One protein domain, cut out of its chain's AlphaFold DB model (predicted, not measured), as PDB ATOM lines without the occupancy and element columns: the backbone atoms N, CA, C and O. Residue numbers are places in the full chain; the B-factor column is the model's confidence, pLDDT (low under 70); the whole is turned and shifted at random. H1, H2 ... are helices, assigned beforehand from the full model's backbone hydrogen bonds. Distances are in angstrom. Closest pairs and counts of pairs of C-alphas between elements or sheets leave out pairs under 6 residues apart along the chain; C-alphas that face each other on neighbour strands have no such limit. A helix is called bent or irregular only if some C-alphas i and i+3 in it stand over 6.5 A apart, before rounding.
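What this domain is: This is residues 18 to 167 of the 167 residues of an uncharacterized protein of Acinetobacter sp. COS3 (UniProt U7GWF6). Three long helices, H1, H2 and H4, run up and down along a rod as a loose bundle, in which H1 touches both others while H2 and H4 come close at one pair of C-alphas. The shorter H3 slants across from the last part of H2 to the start of H4, near one end of the rod. The printed part has 150 residues with four named helices, H1 to H4 in that order, and no named strand; the class is all helix. It is loose, with a radius of gyration of the C-alphas of 20.3 A and spans of 66 by 27 by 23 A.

How they stand to each other: H1, residues 19 to 51, touches H2, residues 56 to 95, closest at the C-alphas of Gly 42 and Ala 65, 5.0 A apart. They form a helical hairpin, opposite ways at a shallow tilt of 16 degrees. H1 touches H4, residues 129 to 165, closest at the C-alphas of Ser 40 and Ala 157, 5.5 A apart; they run the same way at a shallow tilt of 32 degrees, only just short of steep. H1, H2 and H4 form an up-and-down bundle, each running against the one before it. H2 and H4 are close but not clearly touching; their closest C-alphas, of Ile 87 and Phe 135, are 7.7 A apart. H3, residues 110 to 127, touches H2 with residues 117 to 124 alone, closest at the C-alphas of Leu 117 and Thr 88, 6.5 A apart, at a steep tilt of 41 degrees. H3 touches H4 with residues 121 to 125 alone, closest at the C-alphas of Phe 125 and Phe 132, 5.6 A apart. H1 and H3 are apart. Every O i to N i+4 pair is within hydrogen-bond range in H2 and H3; H1 has 27 of 29 and H4 32 of 33.

Where its parts are: H1 begins at C-alpha 19 (22.927, 59.080, 1.315) and is 48.6 A long; it is neither bent nor irregular, but only just: C-alphas 31 and 34 are 6.1 A apart. H2 measures 58.0 A, H3 25.4 A and H4 53.8 A, ending at C-alpha 165 (-6.711, 60.216, -34.177).

The domain as a whole: The C-alphas of Asp 99 and Gly 167, the two farthest apart, are 67.6 A from each other. The printed part has no cut. The link from H2 to H3, residues 96 to 109, is long; the other two are tight. The mean pLDDT of the printed part is 82.8, with residues 107 to 108 and 166 to 167 under 70.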
ATOM      1  N   THR A  18      22.624  54.189   1.529       81.75
ATOM      2  CA  THR A  18      23.480  55.334   1.848       81.75
ATOM      3  C   THR A  18      22.876  56.622   1.293       81.75
ATOM      4  O   THR A  18      22.032  56.619   0.395       81.75
ATOM      5  N   THR A  19      23.307  57.761   1.837       84.44
ATOM      6  CA  THR A  19      22.927  59.080   1.315       84.44
ATOM      7  C   THR A  19      23.355  59.240  -0.147       84.44
ATOM      8  O   THR A  19      22.611  59.800  -0.950       84.44
ATOM      9  N   GLU A  20      24.524  58.706  -0.506       82.38
ATOM     10  CA  GLU A  20      25.070  58.739  -1.867       82.38
ATOM     11  C   GLU A  20      24.262  57.866  -2.825       82.38
ATOM     12  O   GLU A  20      23.907  58.331  -3.905       82.38
ATOM     13  N   GLY A  21      23.897  56.644  -2.425       82.06
ATOM     14  CA  GLY A  21      23.084  55.774  -3.267       82.06
ATOM     15  C   GLY A  21      21.665  56.293  -3.450       82.06
ATOM     16  O   GLY A  21      21.174  56.311  -4.575       82.06
ATOM     17  N   ASN A  22      21.034  56.828  -2.400       84.38
ATOM     18  CA  ASN A  22      19.736  57.500  -2.530       84.38
ATOM     19  C   ASN A  22      19.805  58.701  -3.485       84.38
ATOM     20  O   ASN A  22      18.908  58.890  -4.308       84.38
ATOM     21  N   LYS A  23      20.880  59.496  -3.413       88.25
ATOM     22  CA  LYS A  23      21.111  60.606  -4.344       88.25
ATOM     23  C   LYS A  23      21.297  60.106  -5.778       88.25
ATOM     24  O   LYS A  23      20.682  60.661  -6.683       88.25
ATOM     25  N   ALA A  24      22.077  59.044  -5.984       86.25
ATOM     26  CA  ALA A  24      22.297  58.441  -7.298       86.25
ATOM     27  C   ALA A  24      20.997  57.885  -7.903       86.25
ATOM     28  O   ALA A  24      20.710  58.130  -9.072       86.25
ATOM     29  N   VAL A  25      20.172  57.205  -7.100       85.06
ATOM     30  CA  VAL A  25      18.841  56.726  -7.512       85.06
ATOM     31  C   VAL A  25      17.937  57.898  -7.879       85.06
ATOM     32  O   VAL A  25      17.281  57.869  -8.917       85.06
ATOM     33  N   PHE A  26      17.907  58.950  -7.059       87.00
ATOM     34  CA  PHE A  26      17.084  60.122  -7.339       87.00
ATOM     35  C   PHE A  26      17.515  60.835  -8.624       87.00
ATOM     36  O   PHE A  26      16.669  61.198  -9.439       87.00
ATOM     37  N   GLU A  27      18.818  61.007  -8.842       88.44
ATOM     38  CA  GLU A  27      19.354  61.590 -10.074       88.44
ATOM     39  C   GLU A  27      19.029  60.726 -11.295       88.44
ATOM     40  O   GLU A  27      18.586  61.263 -12.312       88.44
ATOM     41  N   TYR A  28      19.141  59.402 -11.169       87.69
ATOM     42  CA  TYR A  28      18.746  58.474 -12.222       87.69
ATOM     43  C   TYR A  28      17.256  58.594 -12.564       87.69
ATOM     44  O   TYR A  28      16.900  58.700 -13.738       87.69
ATOM     45  N   MET A  29      16.382  58.626 -11.552       86.19
ATOM     46  CA  MET A  29      14.930  58.765 -11.736       86.19
ATOM     47  C   MET A  29      14.557  60.136 -12.308       86.19
ATOM     48  O   MET A  29      13.694  60.230 -13.178       86.19
ATOM     49  N   ARG A  30      15.244  61.203 -11.889       87.81
ATOM     50  CA  ARG A  30      15.085  62.548 -12.459       87.81
ATOM     51  C   ARG A  30      15.443  62.569 -13.946       87.81
ATOM     52  O   ARG A  30      14.750  63.211 -14.731       87.81
ATOM     53  N   ASN A  31      16.498  61.858 -14.336       89.25
ATOM     54  CA  ASN A  31      16.918  61.729 -15.731       89.25
ATOM     55  C   ASN A  31      16.017  60.775 -16.535       89.25
ATOM     56  O   ASN A  31      15.949  60.891 -17.759       89.25
ATOM     57  N   LEU A  32      15.290  59.870 -15.871       87.62
ATOM     58  CA  LEU A  32      14.323  58.979 -16.509       87.62
ATOM     59  C   LEU A  32      13.118  59.758 -17.061       87.62
ATOM     60  O   LEU A  32      12.640  59.451 -18.145       87.62
ATOM     61  N   THR A  33      12.654  60.811 -16.381       87.56
ATOM     62  CA  THR A  33      11.512  61.631 -16.837       87.56
ATOM     63  C   THR A  33      11.656  62.168 -18.273       87.56
ATOM     64  O   THR A  33      10.771  61.894 -19.089       87.56
ATOM     65  N   PRO A  34      12.732  62.892 -18.645       88.94
ATOM     66  CA  PRO A  34      12.900  63.357 -20.021       88.94
ATOM     67  C   PRO A  34      13.083  62.203 -21.020       88.94
ATOM     68  O   PRO A  34      12.637  62.321 -22.159       88.94
ATOM     69  N   GLN A  35      13.668  61.070 -20.612       91.38
ATOM     70  CA  GLN A  35      13.793  59.887 -21.476       91.38
ATOM     71  C   GLN A  35      12.428  59.287 -21.804       91.38
ATOM     72  O   GLN A  35      12.152  58.980 -22.960       91.38
ATOM     73  N   VAL A  36      11.561  59.159 -20.797       90.00
ATOM     74  CA  VAL A  36      10.190  58.667 -20.959       90.00
ATOM     75  C   VAL A  36       9.413  59.573 -21.899       90.00
ATOM     76  O   VAL A  36       8.747  59.063 -22.790       90.00
ATOM     77  N   PHE A  37       9.548  60.893 -21.755       89.50
ATOM     78  CA  PHE A  37       8.903  61.856 -22.645       89.50
ATOM     79  C   PHE A  37       9.364  61.701 -24.102       89.50
ATOM     80  O   PHE A  37       8.531  61.545 -24.995       89.50
ATOM     81  N   ILE A  38      10.679  61.689 -24.349       91.62
ATOM     82  CA  ILE A  38      11.238  61.524 -25.702       91.62
ATOM     83  C   ILE A  38      10.799  60.185 -26.305       91.62
ATOM     84  O   ILE A  38      10.414  60.137 -27.472       91.62
ATOM     85  N   PHE A  39      10.792  59.116 -25.504       90.81
ATOM     86  CA  PHE A  39      10.311  57.803 -25.921       90.81
ATOM     87  C   PHE A  39       8.824  57.824 -26.305       90.81
ATOM     88  O   PHE A  39       8.486  57.389 -27.404       90.81
ATOM     89  N   SER A  40       7.937  58.367 -25.459       88.56
ATOM     90  CA  SER A  40       6.496  58.453 -25.754       88.56
ATOM     91  C   SER A  40       6.232  59.211 -27.050       88.56
ATOM     92  O   SER A  40       5.453  58.763 -27.891       88.56
ATOM     93  N   VAL A  41       6.887  60.361 -27.216       89.56
ATOM     94  CA  VAL A  41       6.731  61.209 -28.401       89.56
ATOM     95  C   VAL A  41       7.259  60.481 -29.639       89.56
ATOM     96  O   VAL A  41       6.575  60.443 -30.661       89.56
ATOM     97  N   GLY A  42       8.415  59.820 -29.537       90.06
ATOM     98  CA  GLY A  42       8.971  58.993 -30.607       90.06
ATOM     99  C   GLY A  42       8.034  57.861 -31.038       90.06
ATOM    100  O   GLY A  42       7.850  57.647 -32.236       90.06
ATOM    101  N   VAL A  43       7.377  57.186 -30.087       88.75
ATOM    102  CA  VAL A  43       6.363  56.151 -30.365       88.75
ATOM    103  C   VAL A  43       5.175  56.732 -31.134       88.75
ATOM    104  O   VAL A  43       4.760  56.151 -32.133       88.75
ATOM    105  N   VAL A  44       4.657  57.895 -30.724       88.44
ATOM    106  CA  VAL A  44       3.553  58.572 -31.429       88.44
ATOM    107  C   VAL A  44       3.930  58.888 -32.878       88.44
ATOM    108  O   VAL A  44       3.156  58.602 -33.793       88.44
ATOM    109  N   PHE A  45       5.132  59.423 -33.110       87.56
ATOM    110  CA  PHE A  45       5.621  59.679 -34.466       87.56
ATOM    111  C   PHE A  45       5.779  58.389 -35.276       87.56
ATOM    112  O   PHE A  45       5.380  58.356 -36.439       87.56
ATOM    113  N   ALA A  46       6.303  57.319 -34.674       88.06
ATOM    114  CA  ALA A  46       6.469  56.032 -35.344       88.06
ATOM    115  C   ALA A  46       5.128  55.438 -35.803       88.06
ATOM    116  O   ALA A  46       5.019  55.001 -36.948       88.06
ATOM    117  N   ILE A  47       4.094  55.482 -34.955       86.81
ATOM    118  CA  ILE A  47       2.737  55.043 -35.322       86.81
ATOM    119  C   ILE A  47       2.202  55.910 -36.462       86.81
ATOM    120  O   ILE A  47       1.714  55.392 -37.465       86.81
ATOM    121  N   ARG A  48       2.356  57.236 -36.359       84.94
ATOM    122  CA  ARG A  48       1.857  58.155 -37.386       84.94
ATOM    123  C   ARG A  48       2.497  57.922 -38.753       84.94
ATOM    124  O   ARG A  48       1.825  58.059 -39.770       84.94
ATOM    125  N   VAL A  49       3.783  57.573 -38.785       87.75
ATOM    126  CA  VAL A  49       4.503  57.229 -40.020       87.75
ATOM    127  C   VAL A  49       3.943  55.958 -40.653       87.75
ATOM    128  O   VAL A  49       3.810  55.921 -41.870       87.75
ATOM    129  N   GLN A  50       3.582  54.948 -39.853       85.38
ATOM    130  CA  GLN A  50       3.023  53.685 -40.355       85.38
ATOM    131  C   GLN A  50       1.632  53.846 -40.981       85.38
ATOM    132  O   GLN A  50       1.283  53.094 -41.885       85.38
ATOM    133  N   GLU A  51       0.846  54.818 -40.522       85.81
ATOM    134  CA  GLU A  51      -0.502  55.074 -41.045       85.81
ATOM    135  C   GLU A  51      -0.531  56.000 -42.268       85.81
ATOM    136  O   GLU A  51      -1.552  56.099 -42.951       85.81
ATOM    137  N   LEU A  52       0.561  56.714 -42.550       83.88
ATOM    138  CA  LEU A  52       0.631  57.625 -43.688       83.88
ATOM    139  C   LEU A  52       1.066  56.889 -44.964       83.88
ATOM    140  O   LEU A  52       2.004  56.091 -44.925       83.88
ATOM    141  N   PRO A  53       0.461  57.199 -46.127       84.38
ATOM    142  CA  PRO A  53       0.989  56.739 -47.401       84.38
ATOM    143  C   PRO A  53       2.384  57.328 -47.627       84.38
ATOM    144  O   PRO A  53       2.684  58.450 -47.193       84.38
ATOM    145  N   PHE A  54       3.222  56.573 -48.338       85.19
ATOM    146  CA  PHE A  54       4.589  56.980 -48.637       85.19
ATOM    147  C   PHE A  54       4.593  58.331 -49.370       85.19
ATOM    148  O   PHE A  54       4.104  58.452 -50.492       85.19
ATOM    149  N   SER A  55       5.083  59.364 -48.687       89.00
ATOM    150  CA  SER A  55       5.068  60.765 -49.110       89.00
ATOM    151  C   SER A  55       6.204  61.537 -48.438       89.00
ATOM    152  O   SER A  55       6.756  61.095 -47.429       89.00
ATOM    153  N   ASP A  56       6.516  62.741 -48.920       86.75
ATOM    154  CA  ASP A  56       7.547  63.593 -48.304       86.75
ATOM    155  C   ASP A  56       7.278  63.838 -46.808       86.75
ATOM    156  O   ASP A  56       8.194  63.864 -45.987       86.75
ATOM    157  N   LYS A  57       5.999  63.925 -46.420       85.69
ATOM    158  CA  LYS A  57       5.577  64.077 -45.022       85.69
ATOM    159  C   LYS A  57       5.892  62.838 -44.182       85.69
ATOM    160  O   LYS A  57       6.370  62.988 -43.059       85.69
ATOM    161  N   SER A  58       5.646  61.630 -44.700       86.94
ATOM    162  CA  SER A  58       5.962  60.389 -43.979       86.94
ATOM    163  C   SER A  58       7.473  60.190 -43.841       86.94
ATOM    164  O   SER A  58       7.926  59.710 -42.805       86.94
ATOM    165  N   ILE A  59       8.260  60.623 -44.833       88.62
ATOM    166  CA  ILE A  59       9.731  60.599 -44.780       88.62
ATOM    167  C   ILE A  59      10.246  61.548 -43.693       88.62
ATOM    168  O   ILE A  59      11.033  61.132 -42.842       88.62
ATOM    169  N   VAL A  60       9.775  62.801 -43.669       90.38
ATOM    170  CA  VAL A  60      10.181  63.786 -42.650       90.38
ATOM    171  C   VAL A  60       9.817  63.305 -41.243       90.38
ATOM    172  O   VAL A  60      10.663  63.327 -40.352       90.38
ATOM    173  N   LEU A  61       8.591  62.811 -41.038       88.88
ATOM    174  CA  LEU A  61       8.162  62.262 -39.744       88.88
ATOM    175  C   LEU A  61       8.979  61.024 -39.342       88.88
ATOM    176  O   LEU A  61       9.319  60.872 -38.169       88.88
ATOM    177  N   GLY A  62       9.344  60.173 -40.304       89.19
ATOM    178  CA  GLY A  62      10.204  59.010 -40.082       89.19
ATOM    179  C   GLY A  62      11.607  59.399 -39.624       89.19
ATOM    180  O   GLY A  62      12.117  58.828 -38.662       89.19
ATOM    181  N   LEU A  63      12.206  60.419 -40.249       92.50
ATOM    182  CA  LEU A  63      13.501  60.963 -39.830       92.50
ATOM    183  C   LEU A  63      13.443  61.555 -38.418       92.50
ATOM    184  O   LEU A  63      14.365  61.341 -37.634       92.50
ATOM    185  N   VAL A  64      12.354  62.247 -38.067       91.25
ATOM    186  CA  VAL A  64      12.147  62.777 -36.708       91.25
ATOM    187  C   VAL A  64      12.028  61.642 -35.688       91.25
ATOM    188  O   VAL A  64      12.720  61.673 -34.670       91.25
ATOM    189  N   ALA A  65      11.218  60.614 -35.964       89.69
ATOM    190  CA  ALA A  65      11.082  59.446 -35.088       89.69
ATOM    191  C   ALA A  65      12.424  58.722 -34.893       89.69
ATOM    192  O   ALA A  65      12.790  58.357 -33.774       89.69
ATOM    193  N   PHE A  66      13.189  58.563 -35.976       90.75
ATOM    194  CA  PHE A  66      14.520  57.967 -35.941       90.75
ATOM    195  C   PHE A  66      15.482  58.802 -35.090       90.75
ATOM    196  O   PHE A  66      16.102  58.264 -34.176       90.75
ATOM    197  N   ALA A  67      15.552  60.118 -35.306       93.12
ATOM    198  CA  ALA A  67      16.391  61.014 -34.510       93.12
ATOM    199  C   ALA A  67      16.034  60.968 -33.014       93.12
ATOM    200  O   ALA A  67      16.928  60.875 -32.173       93.12
ATOM    201  N   MET A  68      14.742  60.954 -32.671       91.94
ATOM    202  CA  MET A  68      14.290  60.800 -31.284       91.94
ATOM    203  C   MET A  68      14.722  59.467 -30.674       91.94
ATOM    204  O   MET A  68      15.112  59.439 -29.511       91.94
ATOM    205  N   CYS A  69      14.724  58.381 -31.452       90.50
ATOM    206  CA  CYS A  69      15.237  57.086 -31.007       90.50
ATOM    207  C   CYS A  69      16.740  57.151 -30.676       90.50
ATOM    208  O   CYS A  69      17.153  56.674 -29.620       90.50
ATOM    209  N   PHE A  70      17.555  57.813 -31.507       92.81
ATOM    210  CA  PHE A  70      18.982  58.017 -31.204       92.81
ATOM    211  C   PHE A  70      19.196  58.837 -29.937       92.81
ATOM    212  O   PHE A  70      20.002  58.455 -29.090       92.81
ATOM    213  N   VAL A  71      18.462  59.942 -29.788       92.56
ATOM    214  CA  VAL A  71      18.540  60.785 -28.588       92.56
ATOM    215  C   VAL A  71      18.115  59.993 -27.351       92.56
ATOM    216  O   VAL A  71      18.789  60.055 -26.326       92.56
ATOM    217  N   PHE A  72      17.043  59.207 -27.450       91.19
ATOM    218  CA  PHE A  72      16.583  58.334 -26.377       91.19
ATOM    219  C   PHE A  72      17.658  57.324 -25.961       91.19
ATOM    220  O   PHE A  72      18.009  57.269 -24.785       91.19
ATOM    221  N   ILE A  73      18.217  56.572 -26.915       89.44
ATOM    222  CA  ILE A  73      19.261  55.573 -26.644       89.44
ATOM    223  C   ILE A  73      20.481  56.242 -26.010       89.44
ATOM    224  O   ILE A  73      21.007  55.740 -25.019       89.44
ATOM    225  N   TYR A  74      20.910  57.390 -26.537       90.31
ATOM    226  CA  TYR A  74      22.034  58.142 -25.987       90.31
ATOM    227  C   TYR A  74      21.793  58.546 -24.528       90.31
ATOM    228  O   TYR A  74      22.627  58.263 -23.668       90.31
ATOM    229  N   LEU A  75      20.643  59.157 -24.226       90.19
ATOM    230  CA  LEU A  75      20.305  59.593 -22.869       90.19
ATOM    231  C   LEU A  75      20.142  58.414 -21.907       90.19
ATOM    232  O   LEU A  75      20.599  58.488 -20.769       90.19
ATOM    233  N   PHE A  76      19.520  57.327 -22.364       87.69
ATOM    234  CA  PHE A  76      19.342  56.115 -21.574       87.69
ATOM    235  C   PHE A  76      20.691  55.491 -21.199       87.69
ATOM    236  O   PHE A  76      20.944  55.224 -20.024       87.69
ATOM    237  N   MET A  77      21.590  55.336 -22.176       85.81
ATOM    238  CA  MET A  77      22.932  54.801 -21.938       85.81
ATOM    239  C   MET A  77      23.758  55.730 -21.047       85.81
ATOM    240  O   MET A  77      24.399  55.250 -20.117       85.81
ATOM    241  N   ALA A  78      23.700  57.048 -21.262       88.50
ATOM    242  CA  ALA A  78      24.387  58.021 -20.412       88.50
ATOM    243  C   ALA A  78      23.914  57.948 -18.951       88.50
ATOM    244  O   ALA A  78      24.734  57.977 -18.038       88.50
ATOM    245  N   ASN A  79      22.608  57.791 -18.723       88.56
ATOM    246  CA  ASN A  79      22.040  57.672 -17.380       88.56
ATOM    247  C   ASN A  79      22.442  56.365 -16.679       88.56
ATOM    248  O   ASN A  79      22.697  56.357 -15.478       88.56
ATOM    249  N   ILE A  80      22.522  55.259 -17.428       84.56
ATOM    250  CA  ILE A  80      23.034  53.986 -16.905       84.56
ATOM    251  C   ILE A  80      24.514  54.106 -16.540       84.56
ATOM    252  O   ILE A  80      24.893  53.670 -15.458       84.56
ATOM    253  N   ILE A  81      25.334  54.688 -17.418       84.56
ATOM    254  CA  ILE A  81      26.778  54.838 -17.191       84.56
ATOM    255  C   ILE A  81      27.036  55.706 -15.957       84.56
ATOM    256  O   ILE A  81      27.757  55.271 -15.069       84.56
ATOM    257  N   ASP A  82      26.380  56.863 -15.842       86.62
ATOM    258  CA  ASP A  82      26.520  57.754 -14.680       86.62
ATOM    259  C   ASP A  82      26.155  57.054 -13.357       86.62
ATOM    260  O   ASP A  82      26.828  57.215 -12.338       86.62
ATOM    261  N   PHE A  83      25.111  56.221 -13.362       84.62
ATOM    262  CA  PHE A  83      24.740  55.441 -12.183       84.62
ATOM    263  C   PHE A  83      25.754  54.330 -11.869       84.62
ATOM    264  O   PHE A  83      26.112  54.117 -10.709       84.62
ATOM    265  N   ILE A  84      26.230  53.633 -12.900       81.81
ATOM    266  CA  ILE A  84      27.255  52.598 -12.785       81.81
ATOM    267  C   ILE A  84      28.562  53.169 -12.220       81.81
ATOM    268  O   ILE A  84      29.163  52.539 -11.345       81.81
ATOM    269  N   ASP A  85      28.984  54.344 -12.680       83.38
ATOM    270  CA  ASP A  85      30.204  55.001 -12.210       83.38
ATOM    271  C   ASP A  85      30.092  55.315 -10.711       83.38
ATOM    272  O   ASP A  85      30.967  54.936  -9.935       83.38
ATOM    273  N   LYS A  86      28.951  55.858 -10.259       84.56
ATOM    274  CA  LYS A  86      28.700  56.127  -8.828       84.56
ATOM    275  C   LYS A  86      28.740  54.874  -7.961       84.56
ATOM    276  O   LYS A  86      29.252  54.920  -6.843       84.56
ATOM    277  N   ILE A  87      28.196  53.752  -8.441       79.94
ATOM    278  CA  ILE A  87      28.293  52.501  -7.680       79.94
ATOM    279  C   ILE A  87      29.730  51.976  -7.683       79.94
ATOM    280  O   ILE A  87      30.200  51.476  -6.662       79.94
ATOM    281  N   THR A  88      30.425  52.065  -8.817       79.56
ATOM    282  CA  THR A  88      31.827  51.647  -8.935       79.56
ATOM    283  C   THR A  88      32.712  52.405  -7.961       79.56
ATOM    284  O   THR A  88      33.471  51.771  -7.235       79.56
ATOM    285  N   ASP A  89      32.547  53.720  -7.862       83.50
ATOM    286  CA  ASP A  89      33.288  54.557  -6.916       83.50
ATOM    287  C   ASP A  89      33.043  54.124  -5.462       83.50
ATOM    288  O   ASP A  89      33.987  53.968  -4.683       83.50
ATOM    289  N   PHE A  90      31.787  53.832  -5.105       81.56
ATOM    290  CA  PHE A  90      31.448  53.305  -3.780       81.56
ATOM    291  C   PHE A  90      32.065  51.921  -3.518       81.56
ATOM    292  O   PHE A  90      32.554  51.635  -2.420       81.56
ATOM    293  N   MET A  91      32.046  51.035  -4.517       77.94
ATOM    294  CA  MET A  91      32.665  49.714  -4.415       77.94
ATOM    295  C   MET A  91      34.174  49.824  -4.214       77.94
ATOM    296  O   MET A  91      34.713  49.157  -3.330       77.94
ATOM    297  N   ASP A  92      34.825  50.676  -4.999       82.62
ATOM    298  CA  ASP A  92      36.257  50.943  -4.958       82.62
ATOM    299  C   ASP A  92      36.691  51.435  -3.570       82.62
ATOM    300  O   ASP A  92      37.677  50.939  -3.022       82.62
ATOM    301  N   GLU A  93      35.914  52.317  -2.933       82.38
ATOM    302  CA  GLU A  93      36.163  52.738  -1.548       82.38
ATOM    303  C   GLU A  93      36.083  51.560  -0.560       82.38
ATOM    304  O   GLU A  93      36.937  51.410   0.317       82.38
ATOM    305  N   LYS A  94      35.106  50.660  -0.732       78.19
ATOM    306  CA  LYS A  94      34.885  49.494   0.146       78.19
ATOM    307  C   LYS A  94      35.885  48.352  -0.044       78.19
ATOM    308  O   LYS A  94      35.964  47.467   0.826       78.19
ATOM    309  N   ILE A  95      36.618  48.320  -1.156       80.75
ATOM    310  CA  ILE A  95      37.617  47.279  -1.452       80.75
ATOM    311  C   ILE A  95      39.046  47.796  -1.573       80.75
ATOM    312  O   ILE A  95      39.936  46.995  -1.848       80.75
ATOM    313  N   ARG A  96      39.289  49.086  -1.324       80.94
ATOM    314  CA  ARG A  96      40.617  49.703  -1.456       80.94
ATOM    315  C   ARG A  96      41.714  48.992  -0.657       80.94
ATOM    316  O   ARG A  96      42.869  49.009  -1.059       80.94
ATOM    317  N   GLU A  97      41.343  48.370   0.459       77.19
ATOM    318  CA  GLU A  97      42.241  47.630   1.358       77.19
ATOM    319  C   GLU A  97      42.303  46.119   1.058       77.19
ATOM    320  O   GLU A  97      42.946  45.364   1.781       77.19
ATOM    321  N   VAL A  98      41.609  45.640   0.022       77.56
ATOM    322  CA  VAL A  98      41.601  44.222  -0.354       77.56
ATOM    323  C   VAL A  98      42.790  43.921  -1.265       77.56
ATOM    324  O   VAL A  98      42.959  44.548  -2.311       77.56
ATOM    325  N   ASP A  99      43.566  42.895  -0.910       71.81
ATOM    326  CA  ASP A  99      44.688  42.421  -1.723       71.81
ATOM    327  C   ASP A  99      44.275  42.123  -3.172       71.81
ATOM    328  O   ASP A  99      43.367  41.324  -3.440       71.81
ATOM    329  N   GLY A 100      44.993  42.745  -4.109       71.50
ATOM    330  CA  GLY A 100      44.790  42.602  -5.551       71.50
ATOM    331  C   GLY A 100      43.925  43.689  -6.196       71.50
ATOM    332  O   GLY A 100      43.794  43.680  -7.421       71.50
ATOM    333  N   TYR A 101      43.364  44.627  -5.425       78.56
ATOM    334  CA  TYR A 101      42.690  45.797  -5.987       78.56
ATOM    335  C   TYR A 101      43.695  46.753  -6.652       78.56
ATOM    336  O   TYR A 101      44.756  47.058  -6.104       78.56
ATOM    337  N   LYS A 102      43.347  47.246  -7.844       76.88
ATOM    338  CA  LYS A 102      44.056  48.321  -8.545       76.88
ATOM    339  C   LYS A 102      43.039  49.376  -8.935       76.88
ATOM    340  O   LYS A 102      42.023  49.027  -9.518       76.88
ATOM    341  N   LYS A 103      43.322  50.643  -8.636       78.31
ATOM    342  CA  LYS A 103      42.469  51.763  -9.043       78.31
ATOM    343  C   LYS A 103      42.480  51.913 -10.567       78.31
ATOM    344  O   LYS A 103      43.518  51.702 -11.191       78.31
ATOM    345  N   CYS A 104      41.351  52.313 -11.153       76.81
ATOM    346  CA  CYS A 104      41.276  52.616 -12.579       76.81
ATOM    347  C   CYS A 104      42.227  53.768 -12.937       76.81
ATOM    348  O   CYS A 104      42.099  54.867 -12.398       76.81
ATOM    349  N   GLU A 105      43.165  53.526 -13.854       72.62
ATOM    350  CA  GLU A 105      44.119  54.546 -14.312       72.62
ATOM    351  C   GLU A 105      43.481  55.542 -15.294       72.62
ATOM    352  O   GLU A 105      43.864  56.706 -15.319       72.62
ATOM    353  N   ASN A 106      42.484  55.105 -16.077       75.00
ATOM    354  CA  ASN A 106      41.826  55.916 -17.107       75.00
ATOM    355  C   ASN A 106      40.294  55.761 -17.067       75.00
ATOM    356  O   ASN A 106      39.728  55.031 -17.885       75.00
ATOM    357  N   PRO A 107      39.596  56.449 -16.147       68.25
ATOM    358  CA  PRO A 107      38.138  56.365 -16.043       68.25
ATOM    359  C   PRO A 107      37.409  57.000 -17.239       68.25
ATOM    360  O   PRO A 107      36.310  56.582 -17.579       68.25
ATOM    361  N   SER A 108      38.034  57.956 -17.938       67.62
ATOM    362  CA  SER A 108      37.439  58.648 -19.094       67.62
ATOM    363  C   SER A 108      37.276  57.771 -20.340       67.62
ATOM    364  O   SER A 108      36.530  58.120 -21.255       67.62
ATOM    365  N   VAL A 109      37.963  56.626 -20.403       76.00
ATOM    366  CA  VAL A 109      37.854  55.687 -21.522       76.00
ATOM    367  C   VAL A 109      36.830  54.622 -21.160       76.00
ATOM    368  O   VAL A 109      37.098  53.771 -20.317       76.00
ATOM    369  N   LEU A 110      35.690  54.604 -21.857       70.19
ATOM    370  CA  LEU A 110      34.576  53.684 -21.580       70.19
ATOM    371  C   LEU A 110      35.028  52.217 -21.514       70.19
ATOM    372  O   LEU A 110      34.672  51.496 -20.590       70.19
ATOM    373  N   LYS A 111      35.895  51.786 -22.440       75.06
ATOM    374  CA  LYS A 111      36.485  50.436 -22.427       75.06
ATOM    375  C   LYS A 111      37.280  50.152 -21.145       75.06
ATOM    376  O   LYS A 111      37.221  49.041 -20.627       75.06
ATOM    377  N   SER A 112      38.030  51.138 -20.658       75.06
ATOM    378  CA  SER A 112      38.837  51.025 -19.442       75.06
ATOM    379  C   SER A 112      37.956  51.026 -18.194       75.06
ATOM    380  O   SER A 112      38.140  50.159 -17.347       75.06
ATOM    381  N   SER A 113      36.952  51.909 -18.118       70.50
ATOM    382  CA  SER A 113      35.969  51.918 -17.022       70.50
ATOM    383  C   SER A 113      35.209  50.587 -16.947       70.50
ATOM    384  O   SER A 113      35.132  49.967 -15.889       70.50
ATOM    385  N   LEU A 114      34.767  50.053 -18.091       74.00
ATOM    386  CA  LEU A 114      34.045  48.783 -18.141       74.00
ATOM    387  C   LEU A 114      34.929  47.589 -17.747       74.00
ATOM    388  O   LEU A 114      34.491  46.721 -16.996       74.00
ATOM    389  N   MET A 115      36.183  47.538 -18.217       79.12
ATOM    390  CA  MET A 115      37.127  46.505 -17.771       79.12
ATOM    391  C   MET A 115      37.437  46.615 -16.279       79.12
ATOM    392  O   MET A 115      37.536  45.588 -15.604       79.12
ATOM    393  N   HIS A 116      37.607  47.835 -15.769       81.31
ATOM    394  CA  HIS A 116      37.854  48.081 -14.352       81.31
ATOM    395  C   HIS A 116      36.682  47.589 -13.514       81.31
ATOM    396  O   HIS A 116      36.877  46.777 -12.617       81.31
ATOM    397  N   LEU A 117      35.458  47.951 -13.895       78.12
ATOM    398  CA  LEU A 117      34.235  47.478 -13.261       78.12
ATOM    399  C   LEU A 117      34.148  45.948 -13.247       78.12
ATOM    400  O   LEU A 117      33.872  45.362 -12.201       78.12
ATOM    401  N   ILE A 118      34.432  45.278 -14.370       80.06
ATOM    402  CA  ILE A 118      34.447  43.806 -14.431       80.06
ATOM    403  C   ILE A 118      35.500  43.238 -13.477       80.06
ATOM    404  O   ILE A 118      35.224  42.293 -12.738       80.06
ATOM    405  N   THR A 119      36.700  43.812 -13.464       80.31
ATOM    406  CA  THR A 119      37.809  43.342 -12.622       80.31
ATOM    407  C   THR A 119      37.494  43.528 -11.138       80.31
ATOM    408  O   THR A 119      37.649  42.589 -10.352       80.31
ATOM    409  N   THR A 120      36.967  44.696 -10.769       78.31
ATOM    410  CA  THR A 120      36.458  45.022  -9.435       78.31
ATOM    411  C   THR A 120      35.350  44.049  -9.026       78.31
ATOM    412  O   THR A 120      35.435  43.450  -7.954       78.31
ATOM    413  N   LEU A 121      34.372  43.773  -9.893       79.19
ATOM    414  CA  LEU A 121      33.313  42.797  -9.619       79.19
ATOM    415  C   LEU A 121      33.842  41.379  -9.420       79.19
ATOM    416  O   LEU A 121      33.384  40.686  -8.513       79.19
ATOM    417  N   VAL A 122      34.817  40.938 -10.217       81.56
ATOM    418  CA  VAL A 122      35.454  39.621 -10.051       81.56
ATOM    419  C   VAL A 122      36.173  39.536  -8.703       81.56
ATOM    420  O   VAL A 122      36.108  38.504  -8.027       81.56
ATOM    421  N   LEU A 123      36.839  40.612  -8.286       79.25
ATOM    422  CA  LEU A 123      37.539  40.677  -7.006       79.25
ATOM    423  C   LEU A 123      36.551  40.658  -5.828       79.25
ATOM    424  O   LEU A 123      36.726  39.880  -4.884       79.25
ATOM    425  N   ILE A 124      35.461  41.424  -5.926       78.31
ATOM    426  CA  ILE A 124      34.362  41.436  -4.950       78.31
ATOM    427  C   ILE A 124      33.685  40.064  -4.889       78.31
ATOM    428  O   ILE A 124      33.475  39.543  -3.798       78.31
ATOM    429  N   PHE A 125      33.413  39.418  -6.021       79.19
ATOM    430  CA  PHE A 125      32.815  38.082  -6.054       79.19
ATOM    431  C   PHE A 125      33.678  37.045  -5.320       79.19
ATOM    432  O   PHE A 125      33.162  36.191  -4.595       79.19
ATOM    433  N   LYS A 126      35.006  37.137  -5.459       79.62
ATOM    434  CA  LYS A 126      35.948  36.226  -4.794       79.62
ATOM    435  C   LYS A 126      36.122  36.511  -3.300       79.62
ATOM    436  O   LYS A 126      36.323  35.566  -2.541       79.62
ATOM    437  N   LYS A 127      36.085  37.779  -2.874       78.06
ATOM    438  CA  LYS A 127      36.488  38.195  -1.513       78.06
ATOM    439  C   LYS A 127      35.341  38.700  -0.627       78.06
ATOM    440  O   LYS A 127      35.418  38.548   0.587       78.06
ATOM    441  N   LYS A 128      34.281  39.275  -1.202       73.50
ATOM    442  CA  LYS A 128      33.130  39.889  -0.508       73.50
ATOM    443  C   LYS A 128      31.803  39.598  -1.242       73.50
ATOM    444  O   LYS A 128      31.162  40.498  -1.775       73.50
ATOM    445  N   LYS A 129      31.359  38.332  -1.226       75.75
ATOM    446  CA  LYS A 129      30.134  37.860  -1.917       75.75
ATOM    447  C   LYS A 129      28.860  38.647  -1.578       75.75
ATOM    448  O   LYS A 129      28.033  38.850  -2.459       75.75
ATOM    449  N   THR A 130      28.708  39.104  -0.335       73.75
ATOM    450  CA  THR A 130      27.553  39.916   0.085       73.75
ATOM    451  C   THR A 130      27.496  41.241  -0.679       73.75
ATOM    452  O   THR A 130      26.462  41.564  -1.249       73.75
ATOM    453  N   LEU A 131      28.632  41.937  -0.809       71.44
ATOM    454  CA  LEU A 131      28.734  43.201  -1.548       71.44
ATOM    455  C   LEU A 131      28.453  43.010  -3.053       71.44
ATOM    456  O   LEU A 131      27.833  43.859  -3.683       71.44
ATOM    457  N   PHE A 132      28.849  41.864  -3.622       76.19
ATOM    458  CA  PHE A 132      28.519  41.510  -5.009       76.19
ATOM    459  C   PHE A 132      27.008  41.338  -5.218       76.19
ATOM    460  O   PHE A 132      26.446  41.829  -6.196       76.19
ATOM    461  N   PHE A 133      26.339  40.639  -4.301       77.25
ATOM    462  CA  PHE A 133      24.897  40.424  -4.393       77.25
ATOM    463  C   PHE A 133      24.118  41.736  -4.236       77.25
ATOM    464  O   PHE A 133      23.159  41.975  -4.967       77.25
ATOM    465  N   GLU A 134      24.573  42.625  -3.351       73.19
ATOM    466  CA  GLU A 134      24.011  43.969  -3.185       73.19
ATOM    467  C   GLU A 134      24.134  44.815  -4.457       73.19
ATOM    468  O   GLU A 134      23.163  45.452  -4.863       73.19
ATOM    469  N   PHE A 135      25.293  44.774  -5.122       74.94
ATOM    470  CA  PHE A 135      25.509  45.439  -6.409       74.94
ATOM    471  C   PHE A 135      24.531  44.945  -7.479       74.94
ATOM    472  O   PHE A 135      23.901  45.732  -8.188       74.94
ATOM    473  N   PHE A 136      24.371  43.626  -7.576       78.12
ATOM    474  CA  PHE A 136      23.477  43.016  -8.550       78.12
ATOM    475  C   PHE A 136      22.007  43.372  -8.285       78.12
ATOM    476  O   PHE A 136      21.281  43.732  -9.211       78.12
ATOM    477  N   ILE A 137      21.580  43.348  -7.017       79.38
ATOM    478  CA  ILE A 137      20.243  43.802  -6.613       79.38
ATOM    479  C   ILE A 137      20.045  45.278  -6.960       79.38
ATOM    480  O   ILE A 137      18.985  45.626  -7.476       79.38
ATOM    481  N   ALA A 138      21.043  46.134  -6.724       76.75
ATOM    482  CA  ALA A 138      20.953  47.552  -7.049       76.75
ATOM    483  C   ALA A 138      20.732  47.787  -8.547       76.75
ATOM    484  O   ALA A 138      19.829  48.532  -8.916       76.75
ATOM    485  N   LEU A 139      21.469  47.086  -9.411       76.88
ATOM    486  CA  LEU A 139      21.249  47.154 -10.856       76.88
ATOM    487  C   LEU A 139      19.841  46.696 -11.254       76.88
ATOM    488  O   LEU A 139      19.179  47.372 -12.043       76.88
ATOM    489  N   ILE A 140      19.350  45.589 -10.687       79.06
ATOM    490  CA  ILE A 140      17.985  45.111 -10.953       79.06
ATOM    491  C   ILE A 140      16.953  46.157 -10.529       79.06
ATOM    492  O   ILE A 140      16.048  46.463 -11.304       79.06
ATOM    493  N   PHE A 141      17.097  46.726  -9.329       76.75
ATOM    494  CA  PHE A 141      16.172  47.722  -8.789       76.75
ATOM    495  C   PHE A 141      16.105  49.010  -9.609       76.75
ATOM    496  O   PHE A 141      15.129  49.737  -9.464       76.75
ATOM    497  N   LEU A 142      17.077  49.296 -10.479       77.38
ATOM    498  CA  LEU A 142      16.994  50.431 -11.402       77.38
ATOM    499  C   LEU A 142      16.531  50.046 -12.803       77.38
ATOM    500  O   LEU A 142      15.711  50.748 -13.402       77.38
ATOM    501  N   ILE A 143      17.028  48.931 -13.335       77.44
ATOM    502  CA  ILE A 143      16.705  48.517 -14.702       77.44
ATOM    503  C   ILE A 143      15.241  48.081 -14.791       77.44
ATOM    504  O   ILE A 143      14.545  48.497 -15.717       77.44
ATOM    505  N   MET A 144      14.742  47.296 -13.827       82.69
ATOM    506  CA  MET A 144      13.360  46.803 -13.882       82.69
ATOM    507  C   MET A 144      12.326  47.934 -13.870       82.69
ATOM    508  O   MET A 144      11.494  47.956 -14.778       82.69
ATOM    509  N   PRO A 145      12.364  48.901 -12.929       81.19
ATOM    510  CA  PRO A 145      11.420  50.014 -12.953       81.19
ATOM    511  C   PRO A 145      11.498  50.824 -14.243       81.19
ATOM    512  O   PRO A 145      10.461  51.191 -14.780       81.19
ATOM    513  N   SER A 146      12.696  51.035 -14.790       83.62
ATOM    514  CA  SER A 146      12.862  51.743 -16.064       83.62
ATOM    515  C   SER A 146      12.171  51.019 -17.216       83.62
ATOM    516  O   SER A 146      11.409  51.630 -17.959       83.62
ATOM    517  N   VAL A 147      12.368  49.703 -17.328       85.81
ATOM    518  CA  VAL A 147      11.700  48.871 -18.341       85.81
ATOM    519  C   VAL A 147      10.182  48.922 -18.177       85.81
ATOM    520  O   VAL A 147       9.473  49.146 -19.157       85.81
ATOM    521  N   VAL A 148       9.674  48.776 -16.949       86.44
ATOM    522  CA  VAL A 148       8.234  48.862 -16.659       86.44
ATOM    523  C   VAL A 148       7.677  50.225 -17.064       86.44
ATOM    524  O   VAL A 148       6.637  50.292 -17.718       86.44
ATOM    525  N   VAL A 149       8.376  51.309 -16.725       87.56
ATOM    526  CA  VAL A 149       7.967  52.676 -17.065       87.56
ATOM    527  C   VAL A 149       7.967  52.892 -18.580       87.56
ATOM    528  O   VAL A 149       7.020  53.484 -19.091       87.56
ATOM    529  N   PHE A 150       8.956  52.388 -19.324       87.50
ATOM    530  CA  PHE A 150       8.960  52.497 -20.788       87.50
ATOM    531  C   PHE A 150       7.851  51.678 -21.442       87.50
ATOM    532  O   PHE A 150       7.186  52.180 -22.344       87.50
ATOM    533  N   ILE A 151       7.590  50.457 -20.965       86.75
ATOM    534  CA  ILE A 151       6.472  49.638 -21.452       86.75
ATOM    535  C   ILE A 151       5.144  50.361 -21.202       86.75
ATOM    536  O   ILE A 151       4.357  50.540 -22.133       86.75
ATOM    537  N   ALA A 152       4.911  50.828 -19.973       89.12
ATOM    538  CA  ALA A 152       3.700  51.563 -19.613       89.12
ATOM    539  C   ALA A 152       3.544  52.834 -20.459       89.12
ATOM    540  O   ALA A 152       2.488  53.069 -21.039       89.12
ATOM    541  N   SER A 153       4.621  53.604 -20.601       85.75
ATOM    542  CA  SER A 153       4.675  54.810 -21.426       85.75
ATOM    543  C   SER A 153       4.343  54.534 -22.894       85.75
ATOM    544  O   SER A 153       3.528  55.244 -23.481       85.75
ATOM    545  N   GLY A 154       4.905  53.474 -23.480       85.31
ATOM    546  CA  GLY A 154       4.612  53.065 -24.853       85.31
ATOM    547  C   GLY A 154       3.149  52.665 -25.033       85.31
ATOM    548  O   GLY A 154       2.491  53.127 -25.965       85.31
ATOM    549  N   HIS A 155       2.602  51.876 -24.103       89.00
ATOM    550  CA  HIS A 155       1.181  51.515 -24.107       89.00
ATOM    551  C   HIS A 155       0.268  52.739 -23.995       89.00
ATOM    552  O   HIS A 155      -0.698  52.860 -24.752       89.00
ATOM    553  N   THR A 156       0.574  53.663 -23.085       87.31
ATOM    554  CA  THR A 156      -0.187  54.905 -22.921       87.31
ATOM    555  C   THR A 156      -0.084  55.786 -24.162       87.31
ATOM    556  O   THR A 156      -1.106  56.296 -24.611       87.31
ATOM    557  N   ALA A 157       1.097  55.915 -24.768       85.94
ATOM    558  CA  ALA A 157       1.295  56.670 -26.004       85.94
ATOM    559  C   ALA A 157       0.443  56.114 -27.157       85.94
ATOM    560  O   ALA A 157      -0.243  56.876 -27.837       85.94
ATOM    561  N   ILE A 158       0.410  54.786 -27.323       86.31
ATOM    562  CA  ILE A 158      -0.459  54.113 -28.301       86.31
ATOM    563  C   ILE A 158      -1.939  54.395 -28.004       86.31
ATOM    564  O   ILE A 158      -2.704  54.703 -28.917       86.31
ATOM    565  N   SER A 159      -2.355  54.285 -26.739       87.06
ATOM    566  CA  SER A 159      -3.744  54.520 -26.322       87.06
ATOM    567  C   SER A 159      -4.191  55.962 -26.587       87.06
ATOM    568  O   SER A 159      -5.242  56.189 -27.186       87.06
ATOM    569  N   ILE A 160      -3.356  56.940 -26.222       83.88
ATOM    570  CA  ILE A 160      -3.603  58.366 -26.466       83.88
ATOM    571  C   ILE A 160      -3.684  58.644 -27.966       83.88
ATOM    572  O   ILE A 160      -4.603  59.328 -28.404       83.88
ATOM    573  N   TYR A 161      -2.766  58.089 -28.763       84.50
ATOM    574  CA  TYR A 161      -2.802  58.252 -30.213       84.50
ATOM    575  C   TYR A 161      -4.133  57.770 -30.804       84.50
ATOM    576  O   TYR A 161      -4.796  58.519 -31.519       84.50
ATOM    577  N   LYS A 162      -4.569  56.557 -30.437       84.25
ATOM    578  CA  LYS A 162      -5.861  56.008 -30.872       84.25
ATOM    579  C   LYS A 162      -7.035  56.875 -30.424       84.25
ATOM    580  O   LYS A 162      -7.941  57.104 -31.211       84.25
ATOM    581  N   SER A 163      -7.010  57.398 -29.199       84.69
ATOM    582  CA  SER A 163      -8.063  58.290 -28.698       84.69
ATOM    583  C   SER A 163      -8.125  59.633 -29.429       84.69
ATOM    584  O   SER A 163      -9.200  60.220 -29.493       84.69
ATOM    585  N   LEU A 164      -6.992  60.156 -29.906       80.94
ATOM    586  CA  LEU A 164      -6.919  61.473 -30.547       80.94
ATOM    587  C   LEU A 164      -7.142  61.415 -32.062       80.94
ATOM    588  O   LEU A 164      -7.657  62.376 -32.629       80.94
ATOM    589  N   PHE A 165      -6.739  60.323 -32.713       73.62
ATOM    590  CA  PHE A 165      -6.711  60.216 -34.177       73.62
ATOM    591  C   PHE A 165      -7.472  59.007 -34.742       73.62
ATOM    592  O   PHE A 165      -7.678  58.955 -35.950       73.62
ATOM    593  N   GLY A 166      -7.883  58.046 -33.909       59.78
ATOM    594  CA  GLY A 166      -8.544  56.796 -34.313       59.78
ATOM    595  C   GLY A 166     -10.073  56.818 -34.221       59.78
ATOM    596  O   GLY A 166     -10.651  55.839 -33.750       59.78
ATOM    597  N   GLY A 167     -10.701  57.927 -34.625       49.06
ATOM    598  CA  GLY A 167     -12.146  58.014 -34.878       49.06
ATOM    599  C   GLY A 167     -12.499  57.572 -36.290       49.06
ATOM    600  O   GLY A 167     -11.775  57.995 -37.219       49.06
TER     601      GLY A 167